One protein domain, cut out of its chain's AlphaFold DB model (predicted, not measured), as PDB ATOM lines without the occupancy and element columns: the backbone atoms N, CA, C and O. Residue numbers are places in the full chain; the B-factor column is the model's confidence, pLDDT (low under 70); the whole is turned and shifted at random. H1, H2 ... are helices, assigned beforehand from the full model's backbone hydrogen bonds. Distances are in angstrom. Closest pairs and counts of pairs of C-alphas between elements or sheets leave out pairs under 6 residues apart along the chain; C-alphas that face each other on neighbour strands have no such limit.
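What this domain is: This is residues 285 to 358 of the 358 residues of the protein "Membrane protein" of Hungateiclostridium straminisolvens JCM 21531 (UniProt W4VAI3). Long helix H2 and shorter H3 form an elongated helical hairpin, with a looped head, residues 285 to 314 holding one-turn H1, at the end where H2 begins. The hairpin's turn, residues 336 to 341, sticks out at the other end. The printed part has 74 residues with three named helices, H1, H2, H3 along the chain, and no named strand; it is all helix and loose, with a radius of gyration of the C-alphas of 14.6 A and spans of 45 by 24 by 17 A.

Where its parts are: H2, residues 315 to 336, is 31.4 A long, beginning at C-alpha 315 (200.414, 131.155, 83.126). H3, residues 341 to 352, is 17.1 A long and ends at C-alpha 352 (191.500, 147.010, 90.334). H1 is residues 294 to 297, 5.3 A.

How they stand to each other: H2, with residues 326 to 334 alone, touches H3; the closest C-alphas, of Ala 330 and Ala 347, are 5.0 A apart. This hairpin has a shallow tilt of 5 degrees, opposite ways. H1 is apart from H3 and only just apart from H2, closest 8.4 A. In H2 and H3 every O i to N i+4 pair is within hydrogen-bond range; H1 is too short for one.

The domain as a whole: The farthest C-alphas, of Pro 303 and Lys 339, are 45.8 A apart. The printed part has no cut. H1 to H2 is a long link, 17 residues. Residues 354 to 358 have pLDDT under 70.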
ATOM      1  N   PRO A 285     196.689 136.743  73.998       88.56
ATOM      2  CA  PRO A 285     196.869 135.436  74.636       88.56
ATOM      3  C   PRO A 285     198.258 135.315  75.289       88.56
ATOM      4  O   PRO A 285     199.010 134.366  75.058       88.56
ATOM      5  N   TYR A 286     198.652 136.328  76.058       89.94
ATOM      6  CA  TYR A 286     199.968 136.464  76.666       89.94
ATOM      7  C   TYR A 286     199.812 136.742  78.166       89.94
ATOM      8  O   TYR A 286     198.961 137.551  78.538       89.94
ATOM      9  N   PRO A 287     200.674 136.179  79.038       87.94
ATOM     10  CA  PRO A 287     200.614 136.409  80.486       87.94
ATOM     11  C   PRO A 287     200.651 137.896  80.855       87.94
ATOM     12  O   PRO A 287     200.098 138.341  81.862       87.94
ATOM     13  N   THR A 288     201.369 138.677  80.052       88.06
ATOM     14  CA  THR A 288     201.385 140.129  80.106       88.06
ATOM     15  C   THR A 288     201.851 140.685  78.768       88.06
ATOM     16  O   THR A 288     202.664 140.061  78.099       88.06
ATOM     17  N   ALA A 289     201.370 141.869  78.390       84.62
ATOM     18  CA  ALA A 289     201.846 142.599  77.221       84.62
ATOM     19  C   ALA A 289     202.251 144.013  77.645       84.62
ATOM     20  O   ALA A 289     201.403 144.828  78.003       84.62
ATOM     21  N   ASN A 290     203.556 144.294  77.649       81.88
ATOM     22  CA  ASN A 290     204.134 145.597  78.005       81.88
ATOM     23  C   ASN A 290     203.719 146.154  79.385       81.88
ATOM     24  O   ASN A 290     203.884 147.346  79.642       81.88
ATOM     25  N   ALA A 291     203.208 145.320  80.300       81.75
ATOM     26  CA  ALA A 291     202.911 145.750  81.664       81.75
ATOM     27  C   ALA A 291     204.106 145.477  82.582       81.75
ATOM     28  O   ALA A 291     204.692 144.403  82.554       81.75
ATOM     29  N   PHE A 292     204.468 146.409  83.459       83.56
ATOM     30  CA  PHE A 292     205.566 146.213  84.414       83.56
ATOM     31  C   PHE A 292     205.091 145.462  85.669       83.56
ATOM     32  O   PHE A 292     205.057 146.019  86.765       83.56
ATOM     33  N   ASN A 293     204.668 144.206  85.501       86.31
ATOM     34  CA  ASN A 293     204.157 143.348  86.573       86.31
ATOM     35  C   ASN A 293     205.064 142.124  86.827       86.31
ATOM     36  O   ASN A 293     206.129 141.977  86.225       86.31
ATOM     37  N   LEU A 294     204.633 141.241  87.736       86.94
ATOM     38  CA  LEU A 294     205.354 140.015  88.087       86.94
ATOM     39  C   LEU A 294     205.644 139.132  86.863       86.94
ATOM     40  O   LEU A 294     206.753 138.618  86.739       86.94
ATOM     41  N   TRP A 295     204.686 138.985  85.946       89.94
ATOM     42  CA  TRP A 295     204.848 138.141  84.762       89.94
ATOM     43  C   TRP A 295     205.956 138.640  83.842       89.94
ATOM     44  O   TRP A 295     206.694 137.829  83.295       89.94
ATOM     45  N   THR A 296     206.167 139.953  83.756       90.50
ATOM     46  CA  THR A 296     207.281 140.535  82.993       90.50
ATOM     47  C   THR A 296     208.631 140.154  83.565       90.50
ATOM     48  O   THR A 296     209.530 139.778  82.817       90.50
ATOM     49  N   LEU A 297     208.770 140.204  84.891       90.12
ATOM     50  CA  LEU A 297     210.004 139.807  85.569       90.12
ATOM     51  C   LEU A 297     210.293 138.311  85.402       90.12
ATOM     52  O   LEU A 297     211.451 137.908  85.374       90.12
ATOM     53  N   LEU A 298     209.240 137.502  85.271       90.25
ATOM     54  CA  LEU A 298     209.320 136.057  85.063       90.25
ATOM     55  C   LEU A 298     209.413 135.659  83.579       90.25
ATOM     56  O   LEU A 298     209.372 134.471  83.271       90.25
ATOM     57  N   GLY A 299     209.550 136.623  82.663       87.62
ATOM     58  CA  GLY A 299     209.725 136.361  81.231       87.62
ATOM     59  C   GLY A 299     208.439 136.042  80.462       87.62
ATOM     60  O   GLY A 299     208.518 135.603  79.322       87.62
ATOM     61  N   GLY A 300     207.260 136.287  81.035       88.56
ATOM     62  CA  GLY A 300     205.945 136.058  80.418       88.56
ATOM     63  C   GLY A 300     205.496 137.136  79.421       88.56
ATOM     64  O   GLY A 300     204.298 137.330  79.248       88.56
ATOM     65  N   GLN A 301     206.428 137.878  78.820       90.50
ATOM     66  CA  GLN A 301     206.129 138.857  77.766       90.50
ATOM     67  C   GLN A 301     205.939 138.156  76.411       90.50
ATOM     68  O   GLN A 301     206.453 137.046  76.226       90.50
ATOM     69  N   PRO A 302     205.271 138.788  75.426       89.38
ATOM     70  CA  PRO A 302     205.189 138.239  74.082       89.38
ATOM     71  C   PRO A 302     206.605 137.960  73.547       89.38
ATOM     72  O   PRO A 302     207.512 138.770  73.767       89.38
ATOM     73  N   PRO A 303     206.825 136.826  72.861       91.12
ATOM     74  CA  PRO A 303     205.808 135.945  72.278       91.12
ATOM     75  C   PRO A 303     205.361 134.764  73.172       91.12
ATOM     76  O   PRO A 303     204.808 133.798  72.650       91.12
ATOM     77  N   ILE A 304     205.609 134.782  74.488       91.12
ATOM     78  CA  ILE A 304     205.217 133.674  75.379       91.12
ATOM     79  C   ILE A 304     203.702 133.640  75.560       91.12
ATOM     80  O   ILE A 304     203.141 134.555  76.152       91.12
ATOM     81  N   PHE A 305     203.058 132.568  75.098       91.75
ATOM     82  CA  PHE A 305     201.620 132.369  75.269       91.75
ATOM     83  C   PHE A 305     201.246 132.025  76.711       91.75
ATOM     84  O   PHE A 305     201.984 131.333  77.416       91.75
ATOM     85  N   ASP A 306     200.073 132.476  77.142       90.75
ATOM     86  CA  ASP A 306     199.559 132.244  78.493       90.75
ATOM     87  C   ASP A 306     199.141 130.786  78.758       90.75
ATOM     88  O   ASP A 306     199.093 130.332  79.904       90.75
ATOM     89  N   SER A 307     198.913 130.025  77.691       92.62
ATOM     90  CA  SER A 307     198.698 128.580  77.710       92.62
ATOM     91  C   SER A 307     199.963 127.783  78.048       92.62
ATOM     92  O   SER A 307     199.857 126.636  78.484       92.62
ATOM     93  N   ASN A 308     201.156 128.378  77.914       93.38
ATOM     94  CA  ASN A 308     202.410 127.705  78.238       93.38
ATOM     95  C   ASN A 308     202.503 127.391  79.735       93.38
ATOM     96  O   ASN A 308     202.122 128.195  80.589       93.38
ATOM     97  N   THR A 309     203.074 126.231  80.056       93.69
ATOM     98  CA  THR A 309     203.305 125.809  81.440       93.69
ATOM     99  C   THR A 309     204.379 126.666  82.106       93.69
ATOM    100  O   THR A 309     205.520 126.727  81.650       93.69
ATOM    101  N   PHE A 310     204.027 127.264  83.241       91.62
ATOM    102  CA  PHE A 310     204.942 127.860  84.202       91.62
ATOM    103  C   PHE A 310     204.976 126.995  85.471       91.62
ATOM    104  O   PHE A 310     204.031 126.955  86.265       91.62
ATOM    105  N   PHE A 311     206.085 126.279  85.668       90.75
ATOM    106  CA  PHE A 311     206.250 125.275  86.725       90.75
ATOM    107  C   PHE A 311     205.260 124.099  86.590       90.75
ATOM    108  O   PHE A 311     205.526 123.193  85.807       90.75
ATOM    109  N   ILE A 312     204.132 124.108  87.310       96.12
ATOM    110  CA  ILE A 312     203.136 123.012  87.317       96.12
ATOM    111  C   ILE A 312     201.812 123.342  86.611       96.12
ATOM    112  O   ILE A 312     201.042 122.434  86.319       96.12
ATOM    113  N   LEU A 313     201.523 124.620  86.362       95.06
ATOM    114  CA  LEU A 313     200.274 125.095  85.756       95.06
ATOM    115  C   LEU A 313     200.596 126.067  84.621       95.06
ATOM    116  O   LEU A 313     201.704 126.593  84.563       95.06
ATOM    117  N   SER A 314     199.646 126.333  83.726       94.12
ATOM    118  CA  SER A 314     199.820 127.392  82.728       94.12
ATOM    119  C   SER A 314     199.883 128.778  83.379       94.12
ATOM    120  O   SER A 314     199.394 128.976  84.497       94.12
ATOM    121  N   TYR A 315     200.463 129.757  82.683       91.62
ATOM    122  CA  TYR A 315     200.414 131.155  83.126       91.62
ATOM    123  C   TYR A 315     198.973 131.635  83.333       91.62
ATOM    124  O   TYR A 315     198.687 132.286  84.338       91.62
ATOM    125  N   ASN A 316     198.060 131.251  82.437       90.06
ATOM    126  CA  ASN A 316     196.633 131.540  82.543       90.06
ATOM    127  C   ASN A 316     196.025 130.996  83.848       90.06
ATOM    128  O   ASN A 316     195.353 131.718  84.590       90.06
ATOM    129  N   ALA A 317     196.320 129.734  84.179       92.88
ATOM    130  CA  ALA A 317     195.824 129.097  85.394       92.88
ATOM    131  C   ALA A 317     196.374 129.782  86.653       92.88
ATOM    132  O   ALA A 317     195.614 130.068  87.581       92.88
ATOM    133  N   TRP A 318     197.667 130.117  86.679       92.38
ATOM    134  CA  TRP A 318     198.241 130.892  87.779       92.38
ATOM    135  C   TRP A 318     197.627 132.287  87.899       92.38
ATOM    136  O   TRP A 318     197.275 132.699  89.005       92.38
ATOM    137  N   GLY A 319     197.471 132.999  86.780       88.88
ATOM    138  CA  GLY A 319     196.820 134.306  86.729       88.88
ATOM    139  C   GLY A 319     195.407 134.246  87.301       88.88
ATOM    140  O   GLY A 319     195.066 135.027  88.187       88.88
ATOM    141  N   THR A 320     194.629 133.245  86.890       89.75
ATOM    142  CA  THR A 320     193.265 133.009  87.374       89.75
ATOM    143  C   THR A 320     193.231 132.709  88.873       89.75
ATOM    144  O   THR A 320     192.423 133.291  89.595       89.75
ATOM    145  N   ILE A 321     194.131 131.860  89.380       92.19
ATOM    146  CA  ILE A 321     194.221 131.555  90.818       92.19
ATOM    147  C   ILE A 321     194.530 132.821  91.623       92.19
ATOM    148  O   ILE A 321     193.821 133.131  92.581       92.19
ATOM    149  N   LEU A 322     195.561 133.579  91.233       89.25
ATOM    150  CA  LEU A 322     195.957 134.813  91.919       89.25
ATOM    151  C   LEU A 322     194.843 135.865  91.881       89.25
ATOM    152  O   LEU A 322     194.593 136.548  92.879       89.25
ATOM    153  N   PHE A 323     194.143 135.958  90.752       88.00
ATOM    154  CA  PHE A 323     192.992 136.828  90.575       88.00
ATOM    155  C   PHE A 323     191.832 136.463  91.509       88.00
ATOM    156  O   PHE A 323     191.363 137.314  92.270       88.00
ATOM    157  N   LEU A 324     191.425 135.190  91.540       90.50
ATOM    158  CA  LEU A 324     190.354 134.708  92.416       90.50
ATOM    159  C   LEU A 324     190.705 134.857  93.899       90.50
ATOM    160  O   LEU A 324     189.855 135.277  94.686       90.50
ATOM    161  N   ILE A 325     191.955 134.578  94.285       90.69
ATOM    162  CA  ILE A 325     192.440 134.803  95.653       90.69
ATOM    163  C   ILE A 325     192.316 136.283  96.015       90.69
ATOM    164  O   ILE A 325     191.811 136.618  97.085       90.69
ATOM    165  N   SER A 326     192.732 137.178  95.120       87.00
ATOM    166  CA  SER A 326     192.719 138.614  95.387       87.00
ATOM    167  C   SER A 326     191.297 139.167  95.523       87.00
ATOM    168  O   SER A 326     191.014 139.904  96.473       87.00
ATOM    169  N   ILE A 327     190.373 138.754  94.648       88.56
ATOM    170  CA  ILE A 327     188.944 139.079  94.782       88.56
ATOM    171  C   ILE A 327     188.372 138.494  96.073       88.56
ATOM    172  O   ILE A 327     187.666 139.196  96.798       88.56
ATOM    173  N   GLY A 328     188.697 137.241  96.396       90.62
ATOM    174  CA  GLY A 328     188.246 136.576  97.615       90.62
ATOM    175  C   GLY A 328     188.688 137.315  98.880       90.62
ATOM    176  O   GLY A 328     187.867 137.569  99.763       90.62
ATOM    177  N   ILE A 329     189.954 137.740  98.944       90.44
ATOM    178  CA  ILE A 329     190.502 138.535 100.054       90.44
ATOM    179  C   ILE A 329     189.794 139.887 100.152       90.44
ATOM    180  O   ILE A 329     189.353 140.268 101.239       90.44
ATOM    181  N   ALA A 330     189.646 140.607  99.036       89.12
ATOM    182  CA  ALA A 330     188.975 141.903  99.023       89.12
ATOM    183  C   ALA A 330     187.512 141.796  99.469       89.12
ATOM    184  O   ALA A 330     187.044 142.605 100.273       89.12
ATOM    185  N   PHE A 331     186.800 140.772  98.999       88.81
ATOM    186  CA  PHE A 331     185.413 140.521  99.367       88.81
ATOM    187  C   PHE A 331     185.269 140.113 100.836       88.81
ATOM    188  O   PHE A 331     184.415 140.651 101.540       88.81
ATOM    189  N   ALA A 332     186.137 139.233 101.346       90.81
ATOM    190  CA  ALA A 332     186.155 138.859 102.760       90.81
ATOM    191  C   ALA A 332     186.453 140.066 103.667       90.81
ATOM    192  O   ALA A 332     185.790 140.269 104.689       90.81
ATOM    193  N   TYR A 333     187.409 140.914 103.269       90.88
ATOM    194  CA  TYR A 333     187.716 142.163 103.962       90.88
ATOM    195  C   TYR A 333     186.514 143.116 103.960       90.88
ATOM    196  O   TYR A 333     186.140 143.649 105.010       90.88
ATOM    197  N   LEU A 334     185.853 143.270 102.810       89.50
ATOM    198  CA  LEU A 334     184.648 144.080 102.674       89.50
ATOM    199  C   LEU A 334     183.513 143.554 103.555       89.50
ATOM    200  O   LEU A 334     182.894 144.347 104.253       89.50
ATOM    201  N   LEU A 335     183.267 142.243 103.597       87.94
ATOM    202  CA  LEU A 335     182.250 141.619 104.455       87.94
ATOM    203  C   LEU A 335     182.509 141.869 105.945       87.94
ATOM    204  O   LEU A 335     181.583 142.190 106.703       87.94
ATOM    205  N   LYS A 336     183.772 141.752 106.369       90.00
ATOM    206  CA  LYS A 336     184.190 141.983 107.756       90.00
ATOM    207  C   LYS A 336     184.036 143.450 108.157       90.00
ATOM    208  O   LYS A 336     183.509 143.735 109.230       90.00
ATOM    209  N   TYR A 337     184.431 144.378 107.287       88.69
ATOM    210  CA  TYR A 337     184.436 145.821 107.557       88.69
ATOM    211  C   TYR A 337     183.349 146.589 106.797       88.69
ATOM    212  O   TYR A 337     183.478 147.785 106.552       88.69
ATOM    213  N   ARG A 338     182.227 145.931 106.496       83.31
ATOM    214  CA  ARG A 338     181.137 146.418 105.630       83.31
ATOM    215  C   ARG A 338     180.460 147.729 106.052       83.31
ATOM    216  O   ARG A 338     179.746 148.348 105.267       83.31
ATOM    217  N   LYS A 339     180.665 148.169 107.298       82.25
ATOM    218  CA  LYS A 339     180.192 149.474 107.796       82.25
ATOM    219  C   LYS A 339     181.170 150.625 107.502       82.25
ATOM    220  O   LYS A 339     180.744 151.780 107.514       82.25
ATOM    221  N   SER A 340     182.437 150.318 107.223       86.75
ATOM    222  CA  SER A 340     183.527 151.275 107.028       86.75
ATOM    223  C   SER A 340     183.617 151.746 105.581       86.75
ATOM    224  O   SER A 340     183.861 150.955 104.671       86.75
ATOM    225  N   ASP A 341     183.506 153.058 105.377       84.88
ATOM    226  CA  ASP A 341     183.733 153.655 104.062       84.88
ATOM    227  C   ASP A 341     185.196 153.458 103.614       84.88
ATOM    228  O   ASP A 341     185.451 153.254 102.433       84.88
ATOM    229  N   PHE A 342     186.163 153.433 104.545       87.06
ATOM    230  CA  PHE A 342     187.569 153.149 104.227       87.06
ATOM    231  C   PHE A 342     187.741 151.762 103.604       87.06
ATOM    232  O   PHE A 342     188.476 151.613 102.630       87.06
ATOM    233  N   ALA A 343     187.025 150.761 104.125       87.56
ATOM    234  CA  ALA A 343     187.121 149.405 103.605       87.56
ATOM    235  C   ALA A 343     186.633 149.306 102.154       87.56
ATOM    236  O   ALA A 343     187.204 148.556 101.370       87.56
ATOM    237  N   MET A 344     185.637 150.117 101.783       85.81
ATOM    238  CA  MET A 344     185.164 150.237 100.406       85.81
ATOM    239  C   MET A 344     186.257 150.804  99.489       85.81
ATOM    240  O   MET A 344     186.575 150.178  98.480       85.81
ATOM    241  N   TYR A 345     186.869 151.945  99.836       86.88
ATOM    242  CA  TYR A 345     187.956 152.524  99.030       86.88
ATOM    243  C   TYR A 345     189.141 151.557  98.898       86.88
ATOM    244  O   TYR A 345     189.659 151.365  97.800       86.88
ATOM    245  N   PHE A 346     189.534 150.912  99.999       88.56
ATOM    246  CA  PHE A 346     190.658 149.979 100.020       88.56
ATOM    247  C   PHE A 346     190.393 148.715  99.191       88.56
ATOM    248  O   PHE A 346     191.230 148.341  98.373       88.56
ATOM    249  N   ALA A 347     189.220 148.090  99.337       88.81
ATOM    250  CA  ALA A 347     188.850 146.919  98.542       88.81
ATOM    251  C   ALA A 347     188.773 147.254  97.045       88.81
ATOM    252  O   ALA A 347     189.250 146.477  96.226       88.81
ATOM    253  N   SER A 348     188.242 148.430  96.690       86.81
ATOM    254  CA  SER A 348     188.177 148.887  95.293       86.81
ATOM    255  C   SER A 348     189.566 149.017  94.672       86.81
ATOM    256  O   SER A 348     189.807 148.530  93.573       86.81
ATOM    257  N   PHE A 349     190.480 149.667  95.397       86.06
ATOM    258  CA  PHE A 349     191.872 149.822  94.991       86.06
ATOM    259  C   PHE A 349     192.548 148.464  94.802       86.06
ATOM    260  O   PHE A 349     193.164 148.234  93.770       86.06
ATOM    261  N   PHE A 350     192.384 147.556  95.765       84.62
ATOM    262  CA  PHE A 350     193.007 146.239  95.711       84.62
ATOM    263  C   PHE A 350     192.489 145.404  94.534       84.62
ATOM    264  O   PHE A 350     193.289 144.836  93.804       84.62
ATOM    265  N   ILE A 351     191.170 145.380  94.301       85.31
ATOM    266  CA  ILE A 351     190.555 144.619  93.201       85.31
ATOM    267  C   ILE A 351     191.044 145.113  91.832       85.31
ATOM    268  O   ILE A 351     191.369 144.300  90.973       85.31
ATOM    269  N   LEU A 352     191.118 146.431  91.627       82.88
ATOM    270  CA  LEU A 352     191.500 147.010  90.334       82.88
ATOM    271  C   LEU A 352     193.004 146.925  90.027       82.88
ATOM    272  O   LEU A 352     193.402 147.211  88.902       82.88
ATOM    273  N   GLN A 353     193.843 146.562  91.001       74.69
ATOM    274  CA  GLN A 353     195.284 146.380  90.790       74.69
ATOM    275  C   GLN A 353     195.668 144.985  90.305       74.69
ATOM    276  O   GLN A 353     196.810 144.774  89.898       74.69
ATOM    277  N   VAL A 354     194.744 144.030  90.364       63.41
ATOM    278  CA  VAL A 354     195.034 142.650  89.999       63.41
ATOM    279  C   VAL A 354     194.889 142.518  88.487       63.41
ATOM    280  O   VAL A 354     193.813 142.823  87.967       63.41
ATOM    281  N   PRO A 355     195.940 142.088  87.764       58.56
ATOM    282  CA  PRO A 355     195.834 141.842  86.335       58.56
ATOM    283  C   PRO A 355     194.713 140.838  86.073       58.56
ATOM    284  O   PRO A 355     194.646 139.801  86.737       58.56
ATOM    285  N   LEU A 356     193.838 141.154  85.119       57.91
ATOM    286  CA  LEU A 356     192.908 140.162  84.598       57.91
ATOM    287  C   LEU A 356     193.725 139.031  83.965       57.91
ATOM    288  O   LEU A 356     194.688 139.335  83.253       57.91
ATOM    289  N   PRO A 357     193.381 137.760  84.219       57.00
ATOM    290  CA  PRO A 357     193.898 136.685  83.390       57.00
ATOM    291  C   PRO A 357     193.463 136.937  81.940       57.00
ATOM    292  O   PRO A 357     192.350 137.422  81.703       57.00
ATOM    293  N   SER A 358     194.390 136.686  81.016       50.53
ATOM    294  CA  SER A 358     194.144 136.670  79.574       50.53
ATOM    295  C   SER A 358     193.248 135.514  79.148       50.53
ATOM    296  O   SER A 358     192.916 134.649  79.996       50.53
TER     297      SER A 358